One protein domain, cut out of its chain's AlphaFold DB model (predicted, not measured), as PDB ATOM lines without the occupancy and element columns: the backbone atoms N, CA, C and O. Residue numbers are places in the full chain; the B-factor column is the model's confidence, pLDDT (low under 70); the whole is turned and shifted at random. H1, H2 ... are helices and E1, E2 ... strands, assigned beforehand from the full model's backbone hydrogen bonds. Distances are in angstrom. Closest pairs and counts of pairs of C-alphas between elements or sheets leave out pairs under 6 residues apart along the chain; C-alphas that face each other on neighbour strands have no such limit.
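This is residues 8 to 90 of the 117 residues of the protein "Hypothetical protein" of Hemiselmis andersenii (UniProt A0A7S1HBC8). A small three-stranded sheet lies near the middle, with five short helices spread round it, and none of these helices touches another. H4 stands up over the sheet and H3 and H5 only graze it; H2 and the long loop of residues 35 to 47 lie at opposite ends of the longest axis, and residues 83 to 90 stick out. The printed part has 83 residues, with named elements in the order H1 H2 E1 H3 E2 H4 E3 H5. The sheet runs E1 E2 E3, all antiparallel, and the class is mixed, helices and strands. The whole is only just compact, close to loose, with a radius of gyration of the C-alphas of 13.9 A and spans of 40 by 34 by 23 A.

In the sheet, E2, residues 48 to 52, is the inner strand between the edge strands E1, residues 24 to 26, and E3, residues 68 to 72. E1 and E2 are antiparallel at 162 degrees, with N 50 and O 25 within hydrogen-bond range at 2.8 A. E2 and E3 are antiparallel at 151 degrees, with N 69 and O 51 at 2.8 A and N 49 and O 71 at 2.9 A, both within hydrogen-bond range. H4, residues 61 to 67, is on the sheet, over E3, at a height over the sheet of 7.4 A on a local plane fitted to just 6 C-alphas; its line rises 50 degrees, and it stands up from the sheet. The closest C-alphas of H4 and E2 are those of Ser 67 and Ala 52, 6.1 A apart. H3, residues 30 to 34, only grazes the sheet with residues 32 to 34; its closest C-alpha pair with E1 is Gly 33 and Gly 26, 5.4 A. H5, residues 76 to 84, only grazes the sheet with residues 76 to 79. H1, residues 8 to 11, is not on the sheet; it is close to but not clearly touching H4, the closest C-alphas being those of His 8 and Pro 61, 6.1 A apart. H2, residues 13 to 16, is not on the sheet, and H1 and H2 meet only through their link. H4 and H5 are apart. Every O i to N i+4 pair is within hydrogen-bond range in H3, H4 and H5; H1 and H2 are too short for such a pair.

E2 spans 13.7 A from C-alpha 48 at (109.133, 139.371, 78.723), E3 13.0 A and E1 6.5 A. H5 spans 12.1 A and ends at C-alpha 84, (124.051, 138.816, 63.115); H4 spans 9.9 A, H3 6.3 A and H2 5.2 A. H1 spans 5.0 A from C-alpha 8 at (122.254, 135.428, 89.978).

The C-alphas of Ile 16 and Gly 42 are the two farthest apart, 41.6 A. The printed part has no cut, and H3 to E2 is a long link of 13 residues. Without residues 83 to 90, which stand free, the body spans 40 by 24 by 20 A. The mean pLDDT of the printed part is 95.7, and no printed residue is under 70.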
ATOM      1  N   HIS A   8     121.108 134.843  89.269       98.19
ATOM      2  CA  HIS A   8     122.254 135.428  89.978       98.19
ATOM      3  C   HIS A   8     123.537 134.621  89.756       98.19
ATOM      4  O   HIS A   8     124.605 135.197  89.555       98.19
ATOM      5  N   ALA A   9     123.447 133.288  89.768       98.06
ATOM      6  CA  ALA A   9     124.589 132.413  89.521       98.06
ATOM      7  C   ALA A   9     125.051 132.509  88.059       98.06
ATOM      8  O   ALA A   9     126.246 132.655  87.809       98.06
ATOM      9  N   ALA A  10     124.118 132.523  87.101       98.25
ATOM     10  CA  ALA A  10     124.440 132.750  85.692       98.25
ATOM     11  C   ALA A  10     125.087 134.133  85.465       98.25
ATOM     12  O   ALA A  10     126.100 134.235  84.768       98.25
ATOM     13  N   TYR A  11     124.550 135.179  86.105       98.31
ATOM     14  CA  TYR A  11     125.031 136.557  86.020       98.31
ATOM     15  C   TYR A  11     126.482 136.704  86.478       98.31
ATOM     16  O   TYR A  11     127.239 137.441  85.853       98.31
ATOM     17  N   ARG A  12     126.921 135.958  87.503       98.00
ATOM     18  CA  ARG A  12     128.320 135.981  87.979       98.00
ATOM     19  C   ARG A  12     129.343 135.661  86.886       98.00
ATOM     20  O   ARG A  12     130.470 136.139  86.969       98.00
ATOM     21  N   SER A  13     128.954 134.956  85.821       98.25
ATOM     22  CA  SER A  13     129.809 134.748  84.639       98.25
ATOM     23  C   SER A  13     130.307 136.067  84.037       98.25
ATOM     24  O   SER A  13     131.420 136.133  83.518       98.25
ATOM     25  N   THR A  14     129.521 137.144  84.149       97.56
ATOM     26  CA  THR A  14     129.897 138.480  83.665       97.56
ATOM     27  C   THR A  14     131.116 139.066  84.380       97.56
ATOM     28  O   THR A  14     131.813 139.893  83.795       97.56
ATOM     29  N   GLN A  15     131.398 138.602  85.599       97.38
ATOM     30  CA  GLN A  15     132.501 139.068  86.443       97.38
ATOM     31  C   GLN A  15     133.775 138.230  86.260       97.38
ATOM     32  O   GLN A  15     134.854 138.643  86.667       97.38
ATOM     33  N   ILE A  16     133.651 137.057  85.635       97.75
ATOM     34  CA  ILE A  16     134.756 136.115  85.414       97.75
ATOM     35  C   ILE A  16     135.260 136.222  83.972       97.75
ATOM     36  O   ILE A  16     136.462 136.208  83.716       97.75
ATOM     37  N   LEU A  17     134.340 136.328  83.012       97.25
ATOM     38  CA  LEU A  17     134.677 136.333  81.593       97.25
ATOM     39  C   LEU A  17     135.221 137.697  81.150       97.25
ATOM     40  O   LEU A  17     134.672 138.756  81.466       97.25
ATOM     41  N   THR A  18     136.280 137.685  80.346       95.31
ATOM     42  CA  THR A  18     136.877 138.887  79.750       95.31
ATOM     43  C   THR A  18     136.264 139.217  78.385       95.31
ATOM     44  O   THR A  18     135.609 138.385  77.763       95.31
ATOM     45  N   GLY A  19     136.492 140.436  77.889       93.12
ATOM     46  CA  GLY A  19     136.003 140.881  76.579       93.12
ATOM     47  C   GLY A  19     134.582 141.457  76.597       93.12
ATOM     48  O   GLY A  19     134.028 141.753  77.664       93.12
ATOM     49  N   LYS A  20     134.018 141.658  75.395       92.69
ATOM     50  CA  LYS A  20     132.656 142.179  75.200       92.69
ATOM     51  C   LYS A  20     131.643 141.146  75.681       92.69
ATOM     52  O   LYS A  20     131.629 140.016  75.208       92.69
ATOM     53  N   LYS A  21     130.783 141.562  76.604       94.38
ATOM     54  CA  LYS A  21     129.769 140.719  77.235       94.38
ATOM     55  C   LYS A  21     128.395 141.346  77.068       94.38
ATOM     56  O   LYS A  21     128.269 142.564  76.972       94.38
ATOM     57  N   ARG A  22     127.372 140.502  77.088       95.44
ATOM     58  CA  ARG A  22     125.966 140.896  77.142       95.44
ATOM     59  C   ARG A  22     125.255 139.945  78.093       95.44
ATOM     60  O   ARG A  22     125.501 138.743  78.036       95.44
ATOM     61  N   PHE A  23     124.396 140.482  78.948       97.88
ATOM     62  CA  PHE A  23     123.499 139.690  79.778       97.88
ATOM     63  C   PHE A  23     122.056 140.035  79.412       97.88
ATOM     64  O   PHE A  23     121.729 141.209  79.228       97.88
ATOM     65  N   VAL A  24     121.230 139.002  79.269       98.12
ATOM     66  CA  VAL A  24     119.796 139.094  78.983       98.12
ATOM     67  C   VAL A  24     119.097 138.176  79.967       98.12
ATOM     68  O   VAL A  24     119.482 137.015  80.106       98.12
ATOM     69  N   LEU A  25     118.072 138.687  80.642       98.31
ATOM     70  CA  LEU A  25     117.287 137.909  81.594       98.31
ATOM     71  C   LEU A  25     115.929 137.586  80.978       98.31
ATOM     72  O   LEU A  25     115.177 138.493  80.650       98.31
ATOM     73  N   GLY A  26     115.601 136.308  80.804       97.69
ATOM     74  CA  GLY A  26     114.266 135.890  80.368       97.69
ATOM     75  C   GLY A  26     113.312 135.715  81.550       97.69
ATOM     76  O   GLY A  26     113.709 135.206  82.597       97.69
ATOM     77  N   ALA A  27     112.041 136.083  81.382       96.25
ATOM     78  CA  ALA A  27     111.001 135.756  82.355       96.25
ATOM     79  C   ALA A  27     110.682 134.247  82.365       96.25
ATOM     80  O   ALA A  27     110.841 133.557  81.356       96.25
ATOM     81  N   SER A  28     110.087 133.767  83.467       95.81
ATOM     82  CA  SER A  28     109.703 132.363  83.717       95.81
ATOM     83  C   SER A  28     110.867 131.446  84.138       95.81
ATOM     84  O   SER A  28     111.955 131.918  84.472       95.81
ATOM     85  N   GLY A  29     110.582 130.148  84.281       94.00
ATOM     86  CA  GLY A  29     111.518 129.142  84.802       94.00
ATOM     87  C   GLY A  29     112.335 128.445  83.722       94.00
ATOM     88  O   GLY A  29     112.127 128.711  82.548       94.00
ATOM     89  N   HIS A  30     113.229 127.531  84.106       96.25
ATOM     90  CA  HIS A  30     114.278 126.951  83.250       96.25
ATOM     91  C   HIS A  30     113.873 126.703  81.783       96.25
ATOM     92  O   HIS A  30     114.317 127.400  80.873       96.25
ATOM     93  N   ILE A  31     112.959 125.755  81.544       95.62
ATOM     94  CA  ILE A  31     112.504 125.402  80.188       95.62
ATOM     95  C   ILE A  31     111.596 126.484  79.604       95.62
ATOM     96  O   ILE A  31     111.715 126.861  78.440       95.62
ATOM     97  N   ALA A  32     110.679 126.987  80.423       93.69
ATOM     98  CA  ALA A  32     109.660 127.934  80.016       93.69
ATOM     99  C   ALA A  32     110.271 129.258  79.519       93.69
ATOM    100  O   ALA A  32     109.827 129.793  78.510       93.69
ATOM    101  N   GLY A  33     111.296 129.772  80.190       94.69
ATOM    102  CA  GLY A  33     111.978 131.013  79.846       94.69
ATOM    103  C   GLY A  33     112.925 130.862  78.660       94.69
ATOM    104  O   GLY A  33     112.889 131.686  77.742       94.69
ATOM    105  N   VAL A  34     113.733 129.793  78.621       96.50
ATOM    106  CA  VAL A  34     114.698 129.596  77.525       96.50
ATOM    107  C   VAL A  34     114.003 129.213  76.213       96.50
ATOM    108  O   VAL A  34     114.309 129.784  75.163       96.50
ATOM    109  N   ILE A  35     112.999 128.328  76.268       97.31
ATOM    110  CA  ILE A  35     112.177 127.928  75.120       97.31
ATOM    111  C   ILE A  35     110.944 128.838  75.041       97.31
ATOM    112  O   ILE A  35     109.809 128.447  75.321       97.31
ATOM    113  N   ASN A  36     111.182 130.091  74.656       95.75
ATOM    114  CA  ASN A  36     110.140 131.088  74.436       95.75
ATOM    115  C   ASN A  36     110.191 131.578  72.982       95.75
ATOM    116  O   ASN A  36     110.840 132.587  72.723       95.75
ATOM    117  N   PRO A  37     109.569 130.883  72.013       95.75
ATOM    118  CA  PRO A  37     109.601 131.315  70.620       95.75
ATOM    119  C   PRO A  37     108.892 132.668  70.428       95.75
ATOM    120  O   PRO A  37     107.927 132.958  71.144       95.75
ATOM    121  N   PRO A  38     109.323 133.495  69.453       94.88
ATOM    122  CA  PRO A  38     108.595 134.706  69.093       94.88
ATOM    123  C   PRO A  38     107.159 134.361  68.660       94.88
ATOM    124  O   PRO A  38     106.906 133.256  68.162       94.88
ATOM    125  N   PRO A  39     106.195 135.274  68.870       92.25
ATOM    126  CA  PRO A  39     104.805 134.997  68.545       92.25
ATOM    127  C   PRO A  39     104.635 134.727  67.047       92.25
ATOM    128  O   PRO A  39     105.289 135.336  66.201       92.25
ATOM    129  N   LYS A  40     103.701 133.829  66.716       90.38
ATOM    130  CA  LYS A  40     103.222 133.695  65.335       90.38
ATOM    131  C   LYS A  40     102.595 135.025  64.881       90.38
ATOM    132  O   LYS A  40     102.033 135.724  65.730       90.38
ATOM    133  N   PRO A  41     102.614 135.348  63.576       90.06
ATOM    134  CA  PRO A  41     101.922 136.523  63.053       90.06
ATOM    135  C   PRO A  41     100.478 136.604  63.573       90.06
ATOM    136  O   PRO A  41      99.747 135.612  63.543       90.06
ATOM    137  N   GLY A  42     100.093 137.765  64.110       89.50
ATOM    138  CA  GLY A  42      98.758 137.998  64.675       89.50
ATOM    139  C   GLY A  42      98.502 137.404  66.069       89.50
ATOM    140  O   GLY A  42      97.362 137.420  66.528       89.50
ATOM    141  N   LYS A  43      99.516 136.872  66.766       92.62
ATOM    142  CA  LYS A  43      99.399 136.436  68.170       92.62
ATOM    143  C   LYS A  43     100.124 137.405  69.112       92.62
ATOM    144  O   LYS A  43     101.178 137.920  68.743       92.62
ATOM    145  N   PRO A  44      99.602 137.634  70.331       91.50
ATOM    146  CA  PRO A  44     100.287 138.470  71.305       91.50
ATOM    147  C   PRO A  44     101.601 137.813  71.766       91.50
ATOM    148  O   PRO A  44     101.682 136.577  71.829       91.50
ATOM    149  N   PRO A  45     102.628 138.616  72.099       91.25
ATOM    150  CA  PRO A  45     103.854 138.108  72.695       91.25
ATOM    151  C   PRO A  45     103.555 137.429  74.036       91.25
ATOM    152  O   PRO A  45     102.691 137.861  74.797       91.25
ATOM    153  N   LYS A  46     104.288 136.353  74.329       93.25
ATOM    154  CA  LYS A  46     104.263 135.704  75.640       93.25
ATOM    155  C   LYS A  46     105.502 136.107  76.428       93.25
ATOM    156  O   LYS A  46     106.613 136.027  75.895       93.25
ATOM    157  N   ARG A  47     105.298 136.401  77.716       95.88
ATOM    158  CA  ARG A  47     106.352 136.745  78.682       95.88
ATOM    159  C   ARG A  47     107.098 138.029  78.295       95.88
ATOM    160  O   ARG A  47     106.634 138.788  77.448       95.88
ATOM    161  N   SER A  48     108.241 138.240  78.924       97.62
ATOM    162  CA  SER A  48     109.133 139.371  78.723       97.62
ATOM    163  C   SER A  48     110.589 138.949  78.927       97.62
ATOM    164  O   SER A  48     110.888 137.806  79.298       97.62
ATOM    165  N   HIS A  49     111.502 139.866  78.636       98.38
ATOM    166  CA  HIS A  49     112.919 139.747  78.941       98.38
ATOM    167  C   HIS A  49     113.503 141.115  79.295       98.38
ATOM    168  O   HIS A  49     112.976 142.136  78.868       98.38
ATOM    169  N   TRP A  50     114.599 141.141  80.047       98.44
ATOM    170  CA  TRP A  50     115.279 142.364  80.462       98.44
ATOM    171  C   TRP A  50     116.646 142.489  79.808       98.44
ATOM    172  O   TRP A  50     117.410 141.519  79.749       98.44
ATOM    173  N   ILE A  51     116.963 143.704  79.365       97.12
ATOM    174  CA  ILE A  51     118.286 144.087  78.859       97.12
ATOM    175  C   ILE A  51     118.728 145.396  79.514       97.12
ATOM    176  O   ILE A  51     117.915 146.284  79.768       97.12
ATOM    177  N   ALA A  52     120.024 145.544  79.780       92.56
ATOM    178  CA  ALA A  52     120.559 146.805  80.288       92.56
ATOM    179  C   ALA A  52     120.442 147.925  79.239       92.56
ATOM    180  O   ALA A  52     120.645 147.692  78.046       92.56
ATOM    181  N   LYS A  53     120.204 149.165  79.694       84.38
ATOM    182  CA  LYS A  53     120.223 150.370  78.835       84.38
ATOM    183  C   LYS A  53     121.600 150.660  78.221       84.38
ATOM    184  O   LYS A  53     121.697 151.418  77.262       84.38
ATOM    185  N   GLY A  54     122.663 150.078  78.776       85.38
ATOM    186  CA  GLY A  54     124.040 150.254  78.323       85.38
ATOM    187  C   GLY A  54     124.873 148.984  78.480       85.38
ATOM    188  O   GLY A  54     124.348 147.900  78.721       85.38
ATOM    189  N   ALA A  55     126.193 149.123  78.353       86.38
ATOM    190  CA  ALA A  55     127.136 148.003  78.431       86.38
ATOM    191  C   ALA A  55     127.602 147.670  79.863       86.38
ATOM    192  O   ALA A  55     128.413 146.762  80.047       86.38
ATOM    193  N   ALA A  56     127.131 148.414  80.867       91.94
ATOM    194  CA  ALA A  56     127.529 148.212  82.254       91.94
ATOM    195  C   ALA A  56     126.999 146.873  82.791       91.94
ATOM    196  O   ALA A  56     125.817 146.552  82.665       91.94
ATOM    197  N   LEU A  57     127.895 146.107  83.413       96.31
ATOM    198  CA  LEU A  57     127.603 144.845  84.089       96.31
ATOM    199  C   LEU A  57     128.160 144.944  85.518       96.31
ATOM    200  O   LEU A  57     129.271 144.460  85.760       96.31
ATOM    201  N   PRO A  58     127.472 145.672  86.424       96.62
ATOM    202  CA  PRO A  58     127.933 145.851  87.800       96.62
ATOM    203  C   PRO A  58     128.106 144.501  88.504       96.62
ATOM    204  O   PRO A  58     127.488 143.515  88.124       96.62
ATOM    205  N   ALA A  59     128.935 144.448  89.547       97.00
ATOM    206  CA  ALA A  59     129.143 143.208  90.299       97.00
ATOM    207  C   ALA A  59     127.863 142.719  90.999       97.00
ATOM    208  O   ALA A  59     127.666 141.512  91.144       97.00
ATOM    209  N   ASP A  60     126.999 143.654  91.409       97.69
ATOM    210  CA  ASP A  60     125.700 143.347  91.995       97.69
ATOM    211  C   ASP A  60     124.645 143.068  90.900       97.69
ATOM    212  O   ASP A  60     124.300 143.975  90.131       97.69
ATOM    213  N   PRO A  61     124.109 141.837  90.816       97.56
ATOM    214  CA  PRO A  61     123.038 141.500  89.882       97.56
ATOM    215  C   PRO A  61     121.750 142.305  90.110       97.56
ATOM    216  O   PRO A  61     121.052 142.587  89.136       97.56
ATOM    217  N   GLU A  62     121.427 142.717  91.340       97.62
ATOM    218  CA  GLU A  62     120.211 143.506  91.585       97.62
ATOM    219  C   GLU A  62     120.344 144.929  91.049       97.62
ATOM    220  O   GLU A  62     119.436 145.428  90.383       97.62
ATOM    221  N   ALA A  63     121.512 145.553  91.218       96.88
ATOM    222  CA  ALA A  63     121.826 146.816  90.554       96.88
ATOM    223  C   ALA A  63     121.697 146.709  89.022       96.88
ATOM    224  O   ALA A  63     121.205 147.634  88.366       96.88
ATOM    225  N   TRP A  64     122.093 145.573  88.433       97.81
ATOM    226  CA  TRP A  64     121.867 145.329  87.008       97.81
ATOM    227  C   TRP A  64     120.374 145.276  86.676       97.81
ATOM    228  O   TRP A  64     119.946 145.986  85.764       97.81
ATOM    229  N   LEU A  65     119.582 144.504  87.426       97.44
ATOM    230  CA  LEU A  65     118.147 144.342  87.184       97.44
ATOM    231  C   LEU A  65     117.388 145.671  87.312       97.44
ATOM    232  O   LEU A  65     116.573 145.988  86.449       97.44
ATOM    233  N   GLN A  66     117.709 146.488  88.319       95.81
ATOM    234  CA  GLN A  66     117.128 147.824  88.517       95.81
ATOM    235  C   GLN A  66     117.397 148.775  87.341       95.81
ATOM    236  O   GLN A  66     116.586 149.649  87.036       95.81
ATOM    237  N   SER A  67     118.545 148.621  86.677       93.81
ATOM    238  CA  SER A  67     118.917 149.427  85.509       93.81
ATOM    239  C   SER A  67     118.361 148.887  84.185       93.81
ATOM    240  O   SER A  67     118.391 149.588  83.164       93.81
ATOM    241  N   ALA A  68     117.896 147.637  84.182       97.44
ATOM    242  CA  ALA A  68     117.449 146.943  82.992       97.44
ATOM    243  C   ALA A  68     116.036 147.374  82.580       97.44
ATOM    244  O   ALA A  68     115.197 147.752  83.393       97.44
ATOM    245  N   VAL A  69     115.774 147.325  81.279       97.75
ATOM    246  CA  VAL A  69     114.469 147.626  80.693       97.75
ATOM    247  C   VAL A  69     113.780 146.318  80.369       97.75
ATOM    248  O   VAL A  69     114.388 145.437  79.765       97.75
ATOM    249  N   GLU A  70     112.518 146.202  80.769       97.88
ATOM    250  CA  GLU A  70     111.665 145.089  80.378       97.88
ATOM    251  C   GLU A  70     111.182 145.265  78.934       97.88
ATOM    252  O   GLU A  70     110.652 146.310  78.554       97.88
ATOM    253  N   HIS A  71     111.329 144.215  78.136       97.25
ATOM    254  CA  HIS A  71     110.853 144.127  76.765       97.25
ATOM    255  C   HIS A  71     109.813 143.010  76.654       97.25
ATOM    256  O   HIS A  71     110.080 141.875  77.066       97.25
ATOM    257  N   PRO A  72     108.630 143.280  76.076       97.06
ATOM    258  CA  PRO A  72     107.617 142.253  75.895       97.06
ATOM    259  C   PRO A  72     108.072 141.205  74.870       97.06
ATOM    260  O   PRO A  72     108.594 141.524  73.803       97.06
ATOM    261  N   GLY A  73     107.798 139.935  75.164       96.25
ATOM    262  CA  GLY A  73     108.017 138.810  74.261       96.25
ATOM    263  C   GLY A  73     109.342 138.071  74.430       96.25
ATOM    264  O   GLY A  73     110.018 138.135  75.457       96.25
ATOM    265  N   SER A  74     109.663 137.288  73.401       97.88
ATOM    266  CA  SER A  74     110.843 136.423  73.341       97.88
ATOM    267  C   SER A  74     112.145 137.221  73.362       97.88
ATOM    268  O   SER A  74     112.236 138.255  72.709       97.88
ATOM    269  N   TRP A  75     113.168 136.682  74.028       98.00
ATOM    270  CA  TRP A  75     114.545 137.183  73.978       98.00
ATOM    271  C   TRP A  75     115.305 136.730  72.715       98.00
ATOM    272  O   TRP A  75     116.389 137.233  72.426       98.00
ATOM    273  N   TRP A  76     114.761 135.783  71.936       98.12
ATOM    274  CA  TRP A  76     115.428 135.240  70.745       98.12
ATOM    275  C   TRP A  76     115.729 136.296  69.668       98.12
ATOM    276  O   TRP A  76     116.809 136.218  69.084       98.12
ATOM    277  N   PRO A  77     114.850 137.281  69.377       97.06
ATOM    278  CA  PRO A  77     115.164 138.340  68.419       97.06
ATOM    279  C   PRO A  77     116.350 139.211  68.849       97.06
ATOM    280  O   PRO A  77     117.174 139.545  68.002       97.06
ATOM    281  N   ASP A  78     116.477 139.518  70.147       96.94
ATOM    282  CA  ASP A  78     117.630 140.248  70.692       96.94
ATOM    283  C   ASP A  78     118.931 139.474  70.453       96.94
ATOM    284  O   ASP A  78     119.895 139.997  69.890       96.94
ATOM    285  N   TRP A  79     118.921 138.184  70.795       97.62
ATOM    286  CA  TRP A  79     120.069 137.312  70.580       97.62
ATOM    287  C   TRP A  79     120.414 137.148  69.094       97.62
ATOM    288  O   TRP A  79     121.586 137.222  68.728       97.62
ATOM    289  N   SER A  80     119.415 136.976  68.227       97.25
ATOM    290  CA  SER A  80     119.604 136.865  66.776       97.25
ATOM    291  C   SER A  80     120.227 138.133  66.184       97.25
ATOM    292  O   SER A  80     121.168 138.050  65.395       97.25
ATOM    293  N   ALA A  81     119.770 139.313  66.615       96.38
ATOM    294  CA  ALA A  81     120.344 140.591  66.199       96.38
ATOM    295  C   ALA A  81     121.800 140.743  66.670       96.38
ATOM    296  O   ALA A  81     122.671 141.139  65.891       96.38
ATOM    297  N   TRP A  82     122.091 140.366  67.920       95.88
ATOM    298  CA  TRP A  82     123.462 140.338  68.426       95.88
ATOM    299  C   TRP A  82     124.340 139.371  67.618       95.88
ATOM    300  O   TRP A  82     125.439 139.742  67.198       95.88
ATOM    301  N   LEU A  83     123.848 138.168  67.324       97.19
ATOM    302  CA  LEU A  83     124.569 137.155  66.554       97.19
ATOM    303  C   LEU A  83     124.841 137.609  65.114       97.19
ATOM    304  O   LEU A  83     125.938 137.383  64.607       97.19
ATOM    305  N   ALA A  84     123.892 138.297  64.472       96.94
ATOM    306  CA  ALA A  84     124.051 138.816  63.115       96.94
ATOM    307  C   ALA A  84     125.257 139.761  62.988       96.94
ATOM    308  O   ALA A  84     125.983 139.696  61.998       96.94
ATOM    309  N   SER A  85     125.540 140.566  64.021       95.62
ATOM    310  CA  SER A  85     126.727 141.437  64.043       95.62
ATOM    311  C   SER A  85     128.063 140.676  64.111       95.62
ATOM    312  O   SER A  85     129.114 141.252  63.840       95.62
ATOM    313  N   HIS A  86     128.025 139.374  64.413       96.25
ATOM    314  CA  HIS A  86     129.186 138.484  64.488       96.25
ATOM    315  C   HIS A  86     129.211 137.421  63.369       96.25
ATOM    316  O   HIS A  86     130.148 136.629  63.309       96.25
ATOM    317  N   ALA A  87     128.209 137.380  62.480       97.19
ATOM    318  CA  ALA A  87     128.029 136.298  61.501       97.19
ATOM    319  C   ALA A  87     128.724 136.535  60.142       97.19
ATOM    320  O   ALA A  87     128.710 135.656  59.277       97.19
ATOM    321  N   GLY A  88     129.346 137.702  59.951       96.38
ATOM    322  CA  GLY A  88     129.933 138.111  58.673       96.38
ATOM    323  C   GLY A  88     128.880 138.462  57.613       96.38
ATOM    324  O   GLY A  88     127.695 138.613  57.906       96.38
ATOM    325  N   ALA A  89     129.322 138.627  56.365       96.94
ATOM    326  CA  ALA A  89     128.436 138.985  55.260       96.94
ATOM    327  C   ALA A  89     127.536 137.812  54.835       96.94
ATOM    328  O   ALA A  89     127.960 136.652  54.802       96.94
ATOM    329  N   ALA A  90     126.304 138.133  54.438       96.75
ATOM    330  CA  ALA A  90     125.394 137.161  53.851       96.75
ATOM    331  C   ALA A  90     125.966 136.598  52.540       96.75
ATOM    332  O   ALA A  90     126.539 137.319  51.722       96.75
TER     333      ALA A  90